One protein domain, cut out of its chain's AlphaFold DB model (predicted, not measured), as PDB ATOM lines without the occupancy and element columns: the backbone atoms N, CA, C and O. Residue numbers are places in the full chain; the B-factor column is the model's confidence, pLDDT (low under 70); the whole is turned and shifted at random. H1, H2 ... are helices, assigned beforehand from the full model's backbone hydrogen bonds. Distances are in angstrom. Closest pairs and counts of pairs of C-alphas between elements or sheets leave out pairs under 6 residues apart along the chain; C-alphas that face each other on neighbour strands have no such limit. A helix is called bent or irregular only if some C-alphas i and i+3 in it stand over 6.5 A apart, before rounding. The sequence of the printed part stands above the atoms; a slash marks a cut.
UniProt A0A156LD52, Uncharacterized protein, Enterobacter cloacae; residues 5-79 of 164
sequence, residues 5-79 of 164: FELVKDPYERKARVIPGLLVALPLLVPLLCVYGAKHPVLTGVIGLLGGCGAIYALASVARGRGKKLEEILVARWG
ATOM      1  N   PHE A   5      -7.984  37.228  21.914       62.22
ATOM      2  CA  PHE A   5      -9.334  36.737  21.651       62.22
ATOM      3  C   PHE A   5     -10.391  37.855  21.646       62.22
ATOM      4  O   PHE A   5     -11.217  37.915  20.735       62.22
ATOM      5  N   GLU A   6     -10.325  38.787  22.601       62.38
ATOM      6  CA  GLU A   6     -11.215  39.958  22.646       62.38
ATOM      7  C   GLU A   6     -10.987  40.889  21.450       62.38
ATOM      8  O   GLU A   6     -11.938  41.429  20.893       62.38
ATOM      9  N   LEU A   7      -9.740  41.008  20.980       60.53
ATOM     10  CA  LEU A   7      -9.401  41.809  19.801       60.53
ATOM     11  C   LEU A   7     -10.119  41.330  18.525       60.53
ATOM     12  O   LEU A   7     -10.474  42.135  17.663       60.53
ATOM     13  N   VAL A   8     -10.300  40.013  18.400       63.56
ATOM     14  CA  VAL A   8     -10.927  39.374  17.235       63.56
ATOM     15  C   VAL A   8     -12.445  39.321  17.385       63.56
ATOM     16  O   VAL A   8     -13.166  39.568  16.410       63.56
ATOM     17  N   LYS A   9     -12.939  39.011  18.587       69.81
ATOM     18  CA  LYS A   9     -14.364  38.805  18.859       69.81
ATOM     19  C   LYS A   9     -15.131  40.120  18.991       69.81
ATOM     20  O   LYS A   9     -16.231  40.212  18.444       69.81
ATOM     21  N   ASP A  10     -14.560  41.128  19.651       73.38
ATOM     22  CA  ASP A  10     -15.212  42.422  19.846       73.38
ATOM     23  C   ASP A  10     -15.253  43.205  18.513       73.38
ATOM     24  O   ASP A  10     -14.205  43.576  17.962       73.38
ATOM     25  N   PRO A  11     -16.454  43.495  17.966       72.44
ATOM     26  CA  PRO A  11     -16.598  44.293  16.754       72.44
ATOM     27  C   PRO A  11     -15.952  45.676  16.865       72.44
ATOM     28  O   PRO A  11     -15.500  46.210  15.849       72.44
ATOM     29  N   TYR A  12     -15.913  46.252  18.070       70.62
ATOM     30  CA  TYR A  12     -15.279  47.534  18.336       70.62
ATOM     31  C   TYR A  12     -13.763  47.441  18.208       70.62
ATOM     32  O   TYR A  12     -13.172  48.198  17.441       70.62
ATOM     33  N   GLU A  13     -13.125  46.516  18.929       72.69
ATOM     34  CA  GLU A  13     -11.669  46.331  18.884       72.69
ATOM     35  C   GLU A  13     -11.201  46.041  17.454       72.69
ATOM     36  O   GLU A  13     -10.286  46.700  16.945       72.69
ATOM     37  N   ARG A  14     -11.902  45.136  16.761       73.31
ATOM     38  CA  ARG A  14     -11.571  44.763  15.387       73.31
ATOM     39  C   ARG A  14     -11.682  45.949  14.432       73.31
ATOM     40  O   ARG A  14     -10.717  46.295  13.753       73.31
ATOM     41  N   LYS A  15     -12.851  46.591  14.367       72.62
ATOM     42  CA  LYS A  15     -13.099  47.639  13.368       72.62
ATOM     43  C   LYS A  15     -12.402  48.949  13.701       72.62
ATOM     44  O   LYS A  15     -11.867  49.573  12.801       72.62
ATOM     45  N   ALA A  16     -12.372  49.361  14.965       73.56
ATOM     46  CA  ALA A  16     -11.809  50.654  15.336       73.56
ATOM     47  C   ALA A  16     -10.285  50.624  15.522       73.56
ATOM     48  O   ALA A  16      -9.679  51.691  15.546       73.56
ATOM     49  N   ARG A  17      -9.648  49.456  15.712       71.88
ATOM     50  CA  ARG A  17      -8.210  49.381  16.058       71.88
ATOM     51  C   ARG A  17      -7.400  48.454  15.159       71.88
ATOM     52  O   ARG A  17      -6.357  48.877  14.671       71.88
ATOM     53  N   VAL A  18      -7.873  47.232  14.913       70.62
ATOM     54  CA  VAL A  18      -7.135  46.241  14.105       70.62
ATOM     55  C   VAL A  18      -7.096  46.621  12.627       70.62
ATOM     56  O   VAL A  18      -6.018  46.670  12.041       70.62
ATOM     57  N   ILE A  19      -8.255  46.916  12.029       74.06
ATOM     58  CA  ILE A  19      -8.340  47.214  10.591       74.06
ATOM     59  C   ILE A  19      -7.486  48.436  10.201       74.06
ATOM     60  O   ILE A  19      -6.708  48.303   9.258       74.06
ATOM     61  N   PRO A  20      -7.542  49.586  10.906       73.75
ATOM     62  CA  PRO A  20      -6.687  50.725  10.572       73.75
ATOM     63  C   PRO A  20      -5.191  50.404  10.642       73.75
ATOM     64  O   PRO A  20      -4.447  50.741   9.726       73.75
ATOM     65  N   GLY A  21      -4.750  49.695  11.689       73.69
ATOM     66  CA  GLY A  21      -3.347  49.300  11.830       73.69
ATOM     67  C   GLY A  21      -2.873  48.389  10.695       73.69
ATOM     68  O   GLY A  21      -1.760  48.555  10.199       73.69
ATOM     69  N   LEU A  22      -3.727  47.468  10.238       73.50
ATOM     70  CA  LEU A  22      -3.422  46.590   9.110       73.50
ATOM     71  C   LEU A  22      -3.355  47.361   7.786       73.50
ATOM     72  O   LEU A  22      -2.426  47.148   7.012       73.50
ATOM     73  N   LEU A  23      -4.302  48.272   7.537       74.31
ATOM     74  CA  LEU A  23      -4.323  49.095   6.322       74.31
ATOM     75  C   LEU A  23      -3.076  49.977   6.205       74.31
ATOM     76  O   LEU A  23      -2.549  50.132   5.110       74.31
ATOM     77  N   VAL A  24      -2.574  50.495   7.325       74.25
ATOM     78  CA  VAL A  24      -1.335  51.289   7.376       74.25
ATOM     79  C   VAL A  24      -0.093  50.425   7.139       74.25
ATOM     80  O   VAL A  24       0.878  50.892   6.552       74.25
ATOM     81  N   ALA A  25      -0.106  49.161   7.570       72.25
ATOM     82  CA  ALA A  25       1.007  48.236   7.356       72.25
ATOM     83  C   ALA A  25       1.015  47.606   5.953       72.25
ATOM     84  O   ALA A  25       2.071  47.192   5.471       72.25
ATOM     85  N   LEU A  26      -0.143  47.535   5.289       74.00
ATOM     86  CA  LEU A  26      -0.325  46.887   3.988       74.00
ATOM     87  C   LEU A  26       0.672  47.366   2.908       74.00
ATOM     88  O   LEU A  26       1.280  46.504   2.270       74.00
ATOM     89  N   PRO A  27       0.926  48.682   2.725       74.56
ATOM     90  CA  PRO A  27       1.846  49.179   1.701       74.56
ATOM     91  C   PRO A  27       3.302  48.763   1.933       74.56
ATOM     92  O   PRO A  27       4.091  48.771   0.996       74.56
ATOM     93  N   LEU A  28       3.661  48.392   3.166       72.94
ATOM     94  CA  LEU A  28       4.999  47.924   3.521       72.94
ATOM     95  C   LEU A  28       5.099  46.397   3.452       72.94
ATOM     96  O   LEU A  28       6.087  45.863   2.955       72.94
ATOM     97  N   LEU A  29       4.068  45.685   3.915       71.62
ATOM     98  CA  LEU A  29       4.055  44.222   3.951       71.62
ATOM     99  C   LEU A  29       3.922  43.593   2.558       71.62
ATOM    100  O   LEU A  29       4.577  42.588   2.287       71.62
ATOM    101  N   VAL A  30       3.104  44.171   1.671       73.69
ATOM    102  CA  VAL A  30       2.842  43.601   0.338       73.69
ATOM    103  C   VAL A  30       4.111  43.549  -0.527       73.69
ATOM    104  O   VAL A  30       4.449  42.456  -0.984       73.69
ATOM    105  N   PRO A  31       4.890  44.637  -0.703       73.94
ATOM    106  CA  PRO A  31       6.139  44.574  -1.465       73.94
ATOM    107  C   PRO A  31       7.170  43.628  -0.842       73.94
ATOM    108  O   PRO A  31       7.854  42.901  -1.559       73.94
ATOM    109  N   LEU A  32       7.255  43.597   0.492       70.69
ATOM    110  CA  LEU A  32       8.194  42.737   1.212       70.69
ATOM    111  C   LEU A  32       7.915  41.250   0.929       70.69
ATOM    112  O   LEU A  32       8.837  40.481   0.654       70.69
ATOM    113  N   LEU A  33       6.637  40.858   0.932       69.94
ATOM    114  CA  LEU A  33       6.203  39.511   0.568       69.94
ATOM    115  C   LEU A  33       6.448  39.207  -0.913       69.94
ATOM    116  O   LEU A  33       6.921  38.118  -1.229       69.94
ATOM    117  N   CYS A  34       6.182  40.152  -1.817       72.69
ATOM    118  CA  CYS A  34       6.416  39.958  -3.250       72.69
ATOM    119  C   CYS A  34       7.901  39.744  -3.585       72.69
ATOM    120  O   CYS A  34       8.219  38.916  -4.435       72.69
ATOM    121  N   VAL A  35       8.815  40.456  -2.915       76.44
ATOM    122  CA  VAL A  35      10.259  40.388  -3.203       76.44
ATOM    123  C   VAL A  35      10.928  39.176  -2.546       76.44
ATOM    124  O   VAL A  35      11.774  38.526  -3.163       76.44
ATOM    125  N   TYR A  36      10.562  38.850  -1.303       70.19
ATOM    126  CA  TYR A  36      11.257  37.825  -0.511       70.19
ATOM    127  C   TYR A  36      10.490  36.504  -0.382       70.19
ATOM    128  O   TYR A  36      11.081  35.483  -0.019       70.19
ATOM    129  N   GLY A  37       9.195  36.483  -0.710       66.50
ATOM    130  CA  GLY A  37       8.315  35.350  -0.426       66.50
ATOM    131  C   GLY A  37       8.656  34.062  -1.155       66.50
ATOM    132  O   GLY A  37       8.591  32.991  -0.556       66.50
ATOM    133  N   ALA A  38       9.099  34.164  -2.406       65.31
ATOM    134  CA  ALA A  38       9.455  33.002  -3.216       65.31
ATOM    135  C   ALA A  38      10.799  32.362  -2.812       65.31
ATOM    136  O   ALA A  38      11.027  31.193  -3.107       65.31
ATOM    137  N   LYS A  39      11.694  33.106  -2.145       72.50
ATOM    138  CA  LYS A  39      13.059  32.643  -1.831       72.50
ATOM    139  C   LYS A  39      13.175  31.958  -0.466       72.50
ATOM    140  O   LYS A  39      14.066  31.133  -0.287       72.50
ATOM    141  N   HIS A  40      12.286  32.263   0.483       75.19
ATOM    142  CA  HIS A  40      12.351  31.736   1.853       75.19
ATOM    143  C   HIS A  40      10.960  31.377   2.424       75.19
ATOM    144  O   HIS A  40      10.452  32.098   3.284       75.19
ATOM    145  N   PRO A  41      10.352  30.248   2.007       73.19
ATOM    146  CA  PRO A  41       8.979  29.866   2.377       73.19
ATOM    147  C   PRO A  41       8.760  29.625   3.883       73.19
ATOM    148  O   PRO A  41       7.688  29.898   4.417       73.19
ATOM    149  N   VAL A  42       9.780  29.147   4.604       70.44
ATOM    150  CA  VAL A  42       9.707  28.954   6.067       70.44
ATOM    151  C   VAL A  42       9.747  30.298   6.801       70.44
ATOM    152  O   VAL A  42       8.994  30.517   7.748       70.44
ATOM    153  N   LEU A  43      10.582  31.230   6.328       66.50
ATOM    154  CA  LEU A  43      10.689  32.574   6.895       66.50
ATOM    155  C   LEU A  43       9.387  33.357   6.681       66.50
ATOM    156  O   LEU A  43       8.910  34.012   7.603       66.50
ATOM    157  N   THR A  44       8.764  33.238   5.507       68.19
ATOM    158  CA  THR A  44       7.450  33.840   5.249       68.19
ATOM    159  C   THR A  44       6.316  33.178   6.014       68.19
ATOM    160  O   THR A  44       5.417  33.890   6.453       68.19
ATOM    161  N   GLY A  45       6.370  31.868   6.266       67.06
ATOM    162  CA  GLY A  45       5.428  31.191   7.162       67.06
ATOM    163  C   GLY A  45       5.508  31.705   8.605       67.06
ATOM    164  O   GLY A  45       4.486  32.022   9.211       67.06
ATOM    165  N   VAL A  46       6.721  31.872   9.141       64.25
ATOM    166  CA  VAL A  46       6.949  32.397  10.500       64.25
ATOM    167  C   VAL A  46       6.594  33.884  10.599       64.25
ATOM    168  O   VAL A  46       5.939  34.284  11.559       64.25
ATOM    169  N   ILE A  47       6.942  34.702   9.600       65.44
ATOM    170  CA  ILE A  47       6.519  36.112   9.519       65.44
ATOM    171  C   ILE A  47       4.996  36.215   9.383       65.44
ATOM    172  O   ILE A  47       4.393  37.084  10.004       65.44
ATOM    173  N   GLY A  48       4.356  35.323   8.625       67.62
ATOM    174  CA  GLY A  48       2.900  35.257   8.509       67.62
ATOM    175  C   GLY A  48       2.225  34.895   9.832       67.62
ATOM    176  O   GLY A  48       1.242  35.529  10.210       67.62
ATOM    177  N   LEU A  49       2.782  33.938  10.577       62.88
ATOM    178  CA  LEU A  49       2.261  33.497  11.874       62.88
ATOM    179  C   LEU A  49       2.473  34.554  12.976       62.88
ATOM    180  O   LEU A  49       1.535  34.931  13.678       62.88
ATOM    181  N   LEU A  50       3.695  35.084  13.098       59.16
ATOM    182  CA  LEU A  50       4.032  36.158  14.042       59.16
ATOM    183  C   LEU A  50       3.326  37.471  13.672       59.16
ATOM    184  O   LEU A  50       2.869  38.205  14.552       59.16
ATOM    185  N   GLY A  51       3.173  37.730  12.372       62.50
ATOM    186  CA  GLY A  51       2.370  38.809  11.810       62.50
ATOM    187  C   GLY A  51       0.894  38.685  12.187       62.50
ATOM    188  O   GLY A  51       0.288  39.646  12.662       62.50
ATOM    189  N   GLY A  52       0.337  37.481  12.052       63.56
ATOM    190  CA  GLY A  52      -1.059  37.173  12.351       63.56
ATOM    191  C   GLY A  52      -1.426  37.298  13.830       63.56
ATOM    192  O   GLY A  52      -2.509  37.785  14.142       63.56
ATOM    193  N   CYS A  53      -0.545  36.915  14.757       59.59
ATOM    194  CA  CYS A  53      -0.876  36.935  16.189       59.59
ATOM    195  C   CYS A  53      -0.331  38.159  16.941       59.59
ATOM    196  O   CYS A  53      -1.055  38.771  17.726       59.59
ATOM    197  N   GLY A  54       0.934  38.524  16.723       63.50
ATOM    198  CA  GLY A  54       1.605  39.592  17.471       63.50
ATOM    199  C   GLY A  54       1.553  40.942  16.764       63.50
ATOM    200  O   GLY A  54       1.256  41.963  17.393       63.50
ATOM    201  N   ALA A  55       1.789  40.961  15.448       68.88
ATOM    202  CA  ALA A  55       1.844  42.222  14.713       68.88
ATOM    203  C   ALA A  55       0.475  42.899  14.627       68.88
ATOM    204  O   ALA A  55       0.415  44.116  14.738       68.88
ATOM    205  N   ILE A  56      -0.629  42.149  14.536       68.94
ATOM    206  CA  ILE A  56      -1.981  42.732  14.579       68.94
ATOM    207  C   ILE A  56      -2.213  43.531  15.870       68.94
ATOM    208  O   ILE A  56      -2.698  44.664  15.823       68.94
ATOM    209  N   TYR A  57      -1.840  42.972  17.023       68.19
ATOM    210  CA  TYR A  57      -1.979  43.662  18.303       68.19
ATOM    211  C   TYR A  57      -1.045  44.875  18.398       68.19
ATOM    212  O   TYR A  57      -1.470  45.960  18.801       68.19
ATOM    213  N   ALA A  58       0.217  44.714  17.988       70.62
ATOM    214  CA  ALA A  58       1.201  45.791  18.005       70.62
ATOM    215  C   ALA A  58       0.786  46.955  17.090       70.62
ATOM    216  O   ALA A  58       0.792  48.107  17.522       70.62
ATOM    217  N   LEU A  59       0.339  46.659  15.868       72.44
ATOM    218  CA  LEU A  59      -0.171  47.637  14.910       72.44
ATOM    219  C   LEU A  59      -1.408  48.351  15.450       72.44
ATOM    220  O   LEU A  59      -1.459  49.575  15.404       72.44
ATOM    221  N   ALA A  60      -2.368  47.622  16.028       72.50
ATOM    222  CA  ALA A  60      -3.543  48.223  16.655       72.50
ATOM    223  C   ALA A  60      -3.168  49.168  17.813       72.50
ATOM    224  O   ALA A  60      -3.763  50.238  17.969       72.50
ATOM    225  N   SER A  61      -2.169  48.790  18.616       76.88
ATOM    226  CA  SER A  61      -1.667  49.599  19.731       76.88
ATOM    227  C   SER A  61      -0.945  50.863  19.248       76.88
ATOM    228  O   SER A  61      -1.245  51.963  19.718       76.88
ATOM    229  N   VAL A  62      -0.058  50.735  18.256       79.88
ATOM    230  CA  VAL A  62       0.680  51.856  17.648       79.88
ATOM    231  C   VAL A  62      -0.271  52.820  16.944       79.88
ATOM    232  O   VAL A  62      -0.195  54.027  17.181       79.88
ATOM    233  N   ALA A  63      -1.200  52.293  16.144       77.88
ATOM    234  CA  ALA A  63      -2.234  53.062  15.466       77.88
ATOM    235  C   ALA A  63      -3.055  53.874  16.481       77.88
ATOM    236  O   ALA A  63      -3.155  55.097  16.405       77.88
ATOM    237  N   ARG A  64      -3.560  53.225  17.532       78.56
ATOM    238  CA  ARG A  64      -4.272  53.920  18.613       78.56
ATOM    239  C   ARG A  64      -3.413  54.992  19.289       78.56
ATOM    240  O   ARG A  64      -3.918  56.072  19.587       78.56
ATOM    241  N   GLY A  65      -2.148  54.685  19.575       83.62
ATOM    242  CA  GLY A  65      -1.227  55.605  20.238       83.62
ATOM    243  C   GLY A  65      -0.979  56.870  19.417       83.62
ATOM    244  O   GLY A  65      -1.094  57.972  19.947       83.62
ATOM    245  N   ARG A  66      -0.704  56.724  18.116       83.69
ATOM    246  CA  ARG A  66      -0.524  57.859  17.197       83.69
ATOM    247  C   ARG A  66      -1.810  58.660  17.018       83.69
ATOM    248  O   ARG A  66      -1.771  59.881  17.100       83.69
ATOM    249  N   GLY A  67      -2.944  57.977  16.874       83.50
ATOM    250  CA  GLY A  67      -4.246  58.620  16.690       83.50
ATOM    251  C   GLY A  67      -4.651  59.462  17.893       83.50
ATOM    252  O   GLY A  67      -5.167  60.562  17.731       83.50
ATOM    253  N   LYS A  68      -4.350  58.991  19.108       85.75
ATOM    254  CA  LYS A  68      -4.551  59.775  20.331       85.75
ATOM    255  C   LYS A  68      -3.656  61.008  20.413       85.75
ATOM    256  O   LYS A  68      -4.149  62.067  20.771       85.75
ATOM    257  N   LYS A  69      -2.373  60.888  20.066       88.12
ATOM    258  CA  LYS A  69      -1.467  62.048  20.050       88.12
ATOM    259  C   LYS A  69      -1.941  63.111  19.061       88.12
ATOM    260  O   LYS A  69      -1.924  64.294  19.376       88.12
ATOM    261  N   LEU A  70      -2.397  62.692  17.881       86.69
ATOM    262  CA  LEU A  70      -2.968  63.612  16.902       86.69
ATOM    263  C   LEU A  70      -4.272  64.243  17.409       86.69
ATOM    264  O   LEU A  70      -4.459  65.445  17.250       86.69
ATOM    265  N   GLU A  71      -5.146  63.461  18.051       87.44
ATOM    266  CA  GLU A  71      -6.364  63.968  18.698       87.44
ATOM    267  C   GLU A  71      -6.025  65.054  19.728       87.44
ATOM    268  O   GLU A  71      -6.616  66.125  19.678       87.44
ATOM    269  N   GLU A  72      -5.035  64.834  20.597       89.75
ATOM    270  CA  GLU A  72      -4.585  65.821  21.590       89.75
ATOM    271  C   GLU A  72      -4.103  67.128  20.933       89.75
ATOM    272  O   GLU A  72      -4.501  68.215  21.356       89.75
ATOM    273  N   ILE A  73      -3.320  67.034  19.852       90.06
ATOM    274  CA  ILE A  73      -2.847  68.200  19.086       90.06
ATOM    275  C   ILE A  73      -4.021  68.955  18.443       90.06
ATOM    276  O   ILE A  73      -4.086  70.185  18.506       90.06
ATOM    277  N   LEU A  74      -4.957  68.237  17.819       88.19
ATOM    278  CA  LEU A  74      -6.114  68.836  17.151       88.19
ATOM    279  C   LEU A  74      -7.072  69.488  18.148       88.19
ATOM    280  O   LEU A  74      -7.529  70.600  17.910       88.19
ATOM    281  N   VAL A  75      -7.323  68.839  19.285       90.44
ATOM    282  CA  VAL A  75      -8.163  69.374  20.365       90.44
ATOM    283  C   VAL A  75      -7.562  70.652  20.938       90.44
ATOM    284  O   VAL A  75      -8.293  71.624  21.125       90.44
ATOM    285  N   ALA A  76      -6.243  70.693  21.152       90.25
ATOM    286  CA  ALA A  76      -5.561  71.915  21.569       90.25
ATOM    287  C   ALA A  76      -5.712  73.034  20.523       90.25
ATOM    288  O   ALA A  76      -6.003  74.174  20.874       90.25
ATOM    289  N   ARG A  77      -5.595  72.705  19.230       91.06
ATOM    290  CA  ARG A  77      -5.744  73.672  18.130       91.06
ATOM    291  C   ARG A  77      -7.171  74.205  17.977       91.06
ATOM    292  O   ARG A  77      -7.347  75.369  17.639       91.06
ATOM    293  N   TRP A  78      -8.180  73.365  18.192       89.94
ATOM    294  CA  TRP A  78      -9.592  73.764  18.146       89.94
ATOM    295  C   TRP A  78     -10.062  74.440  19.440       89.94
ATOM    296  O   TRP A  78     -11.156  74.999  19.481       89.94
ATOM    297  N   GLY A  79      -9.246  74.394  20.496       88.69
ATOM    298  CA  GLY A  79      -9.590  74.918  21.811       88.69
ATOM    299  C   GLY A  79     -10.638  74.074  22.535       88.69
ATOM    300  O   GLY A  79     -11.388  74.622  23.334       88.69
TER     301      GLY A  79
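This is residues 5 to 79 of the 164 residues of an uncharacterized protein of Enterobacter cloacae (UniProt A0A156LD52). One long helix, H3, kinked near residue 54, is crossed about its middle by the arm H2a of a bent helix, while the other arm, H2b, turns off to run loosely beside the first part of H3 without touching it. The short helix H1 packs on H2a, and residues 65 to 79, of which 65 to 78 belong to H3, stick out as a long tail. The printed part has 75 residues with three named helices, in the order H1, H2, H3, and no named strand; its class is all helix. The whole is loose, with a radius of gyration of the C-alphas of 15.5 A, and flat, spanning 53 by 27 by 13 A.

H1, residues 5 to 9, touches H2a, residues 11 to 24, which meets it with residues 13 to 18 alone; the closest C-alphas, of Leu 7 and Glu 13, are 5.1 A apart. By its hydrogen bonds H2, residues 11 to 36, was assigned as one helix, but it is bent: C-alphas 24 and 27 are 6.8 A apart, and H2a and H2b, residues 27 to 36, stand at a steep tilt of 60 degrees. H2a is itself irregular, with C-alphas 16 and 19 6.8 A apart. With residues 17 to 22 alone, H2a touches residues 56 to 64 of H3, residues 41 to 78; the closest C-alphas, of Gly 21 and Leu 59, are 4.7 A apart, and the lines are about perpendicular at 79 degrees. H2b and H3 are close but not clearly touching, with the C-alphas of Leu 33 and Thr 44 closest at 7.5 A; they run opposite ways at a shallow tilt of 19 degrees. H1 and H3 are close but not clearly touching, with the C-alphas of Leu 7 and Tyr 57 closest at 7.8 A. H1 and H2b are apart. Every O i to N i+4 pair is within hydrogen-bond range in H1; the counts are 8 of 10 in H2a, 4 of 6 in H2b and 32 of 34 in H3.

H1 begins at C-alpha 5, at (-9.334, 36.737, 21.651), and measures 6.1 A from first to last C-alpha. H2a measures 19.2 A and H2b 14.9 A; residues 25 and 26 belong to neither arm, and C-alpha 27 is at (1.846, 49.179, 1.701). H3 measures 50.2 A and ends at C-alpha 78, at (-9.592, 73.764, 18.146). It has a kink of 49 degrees near residue 54 and is neither bent nor irregular, but only just: C-alphas 52 and 55 are 6.3 A apart.

The two C-alphas farthest apart, of Lys 39 and Gly 79, are 53.5 A apart. Residues 38 to 43, of which 41 to 43 belong to H3, also stand free. The printed part has no cut, and both links, H1 to H2 and H2 to H3, are tight. The mean pLDDT of the printed part is 73.8; it is under 70 at residues 5 to 9, 33, 37 to 38 and 43 to 57.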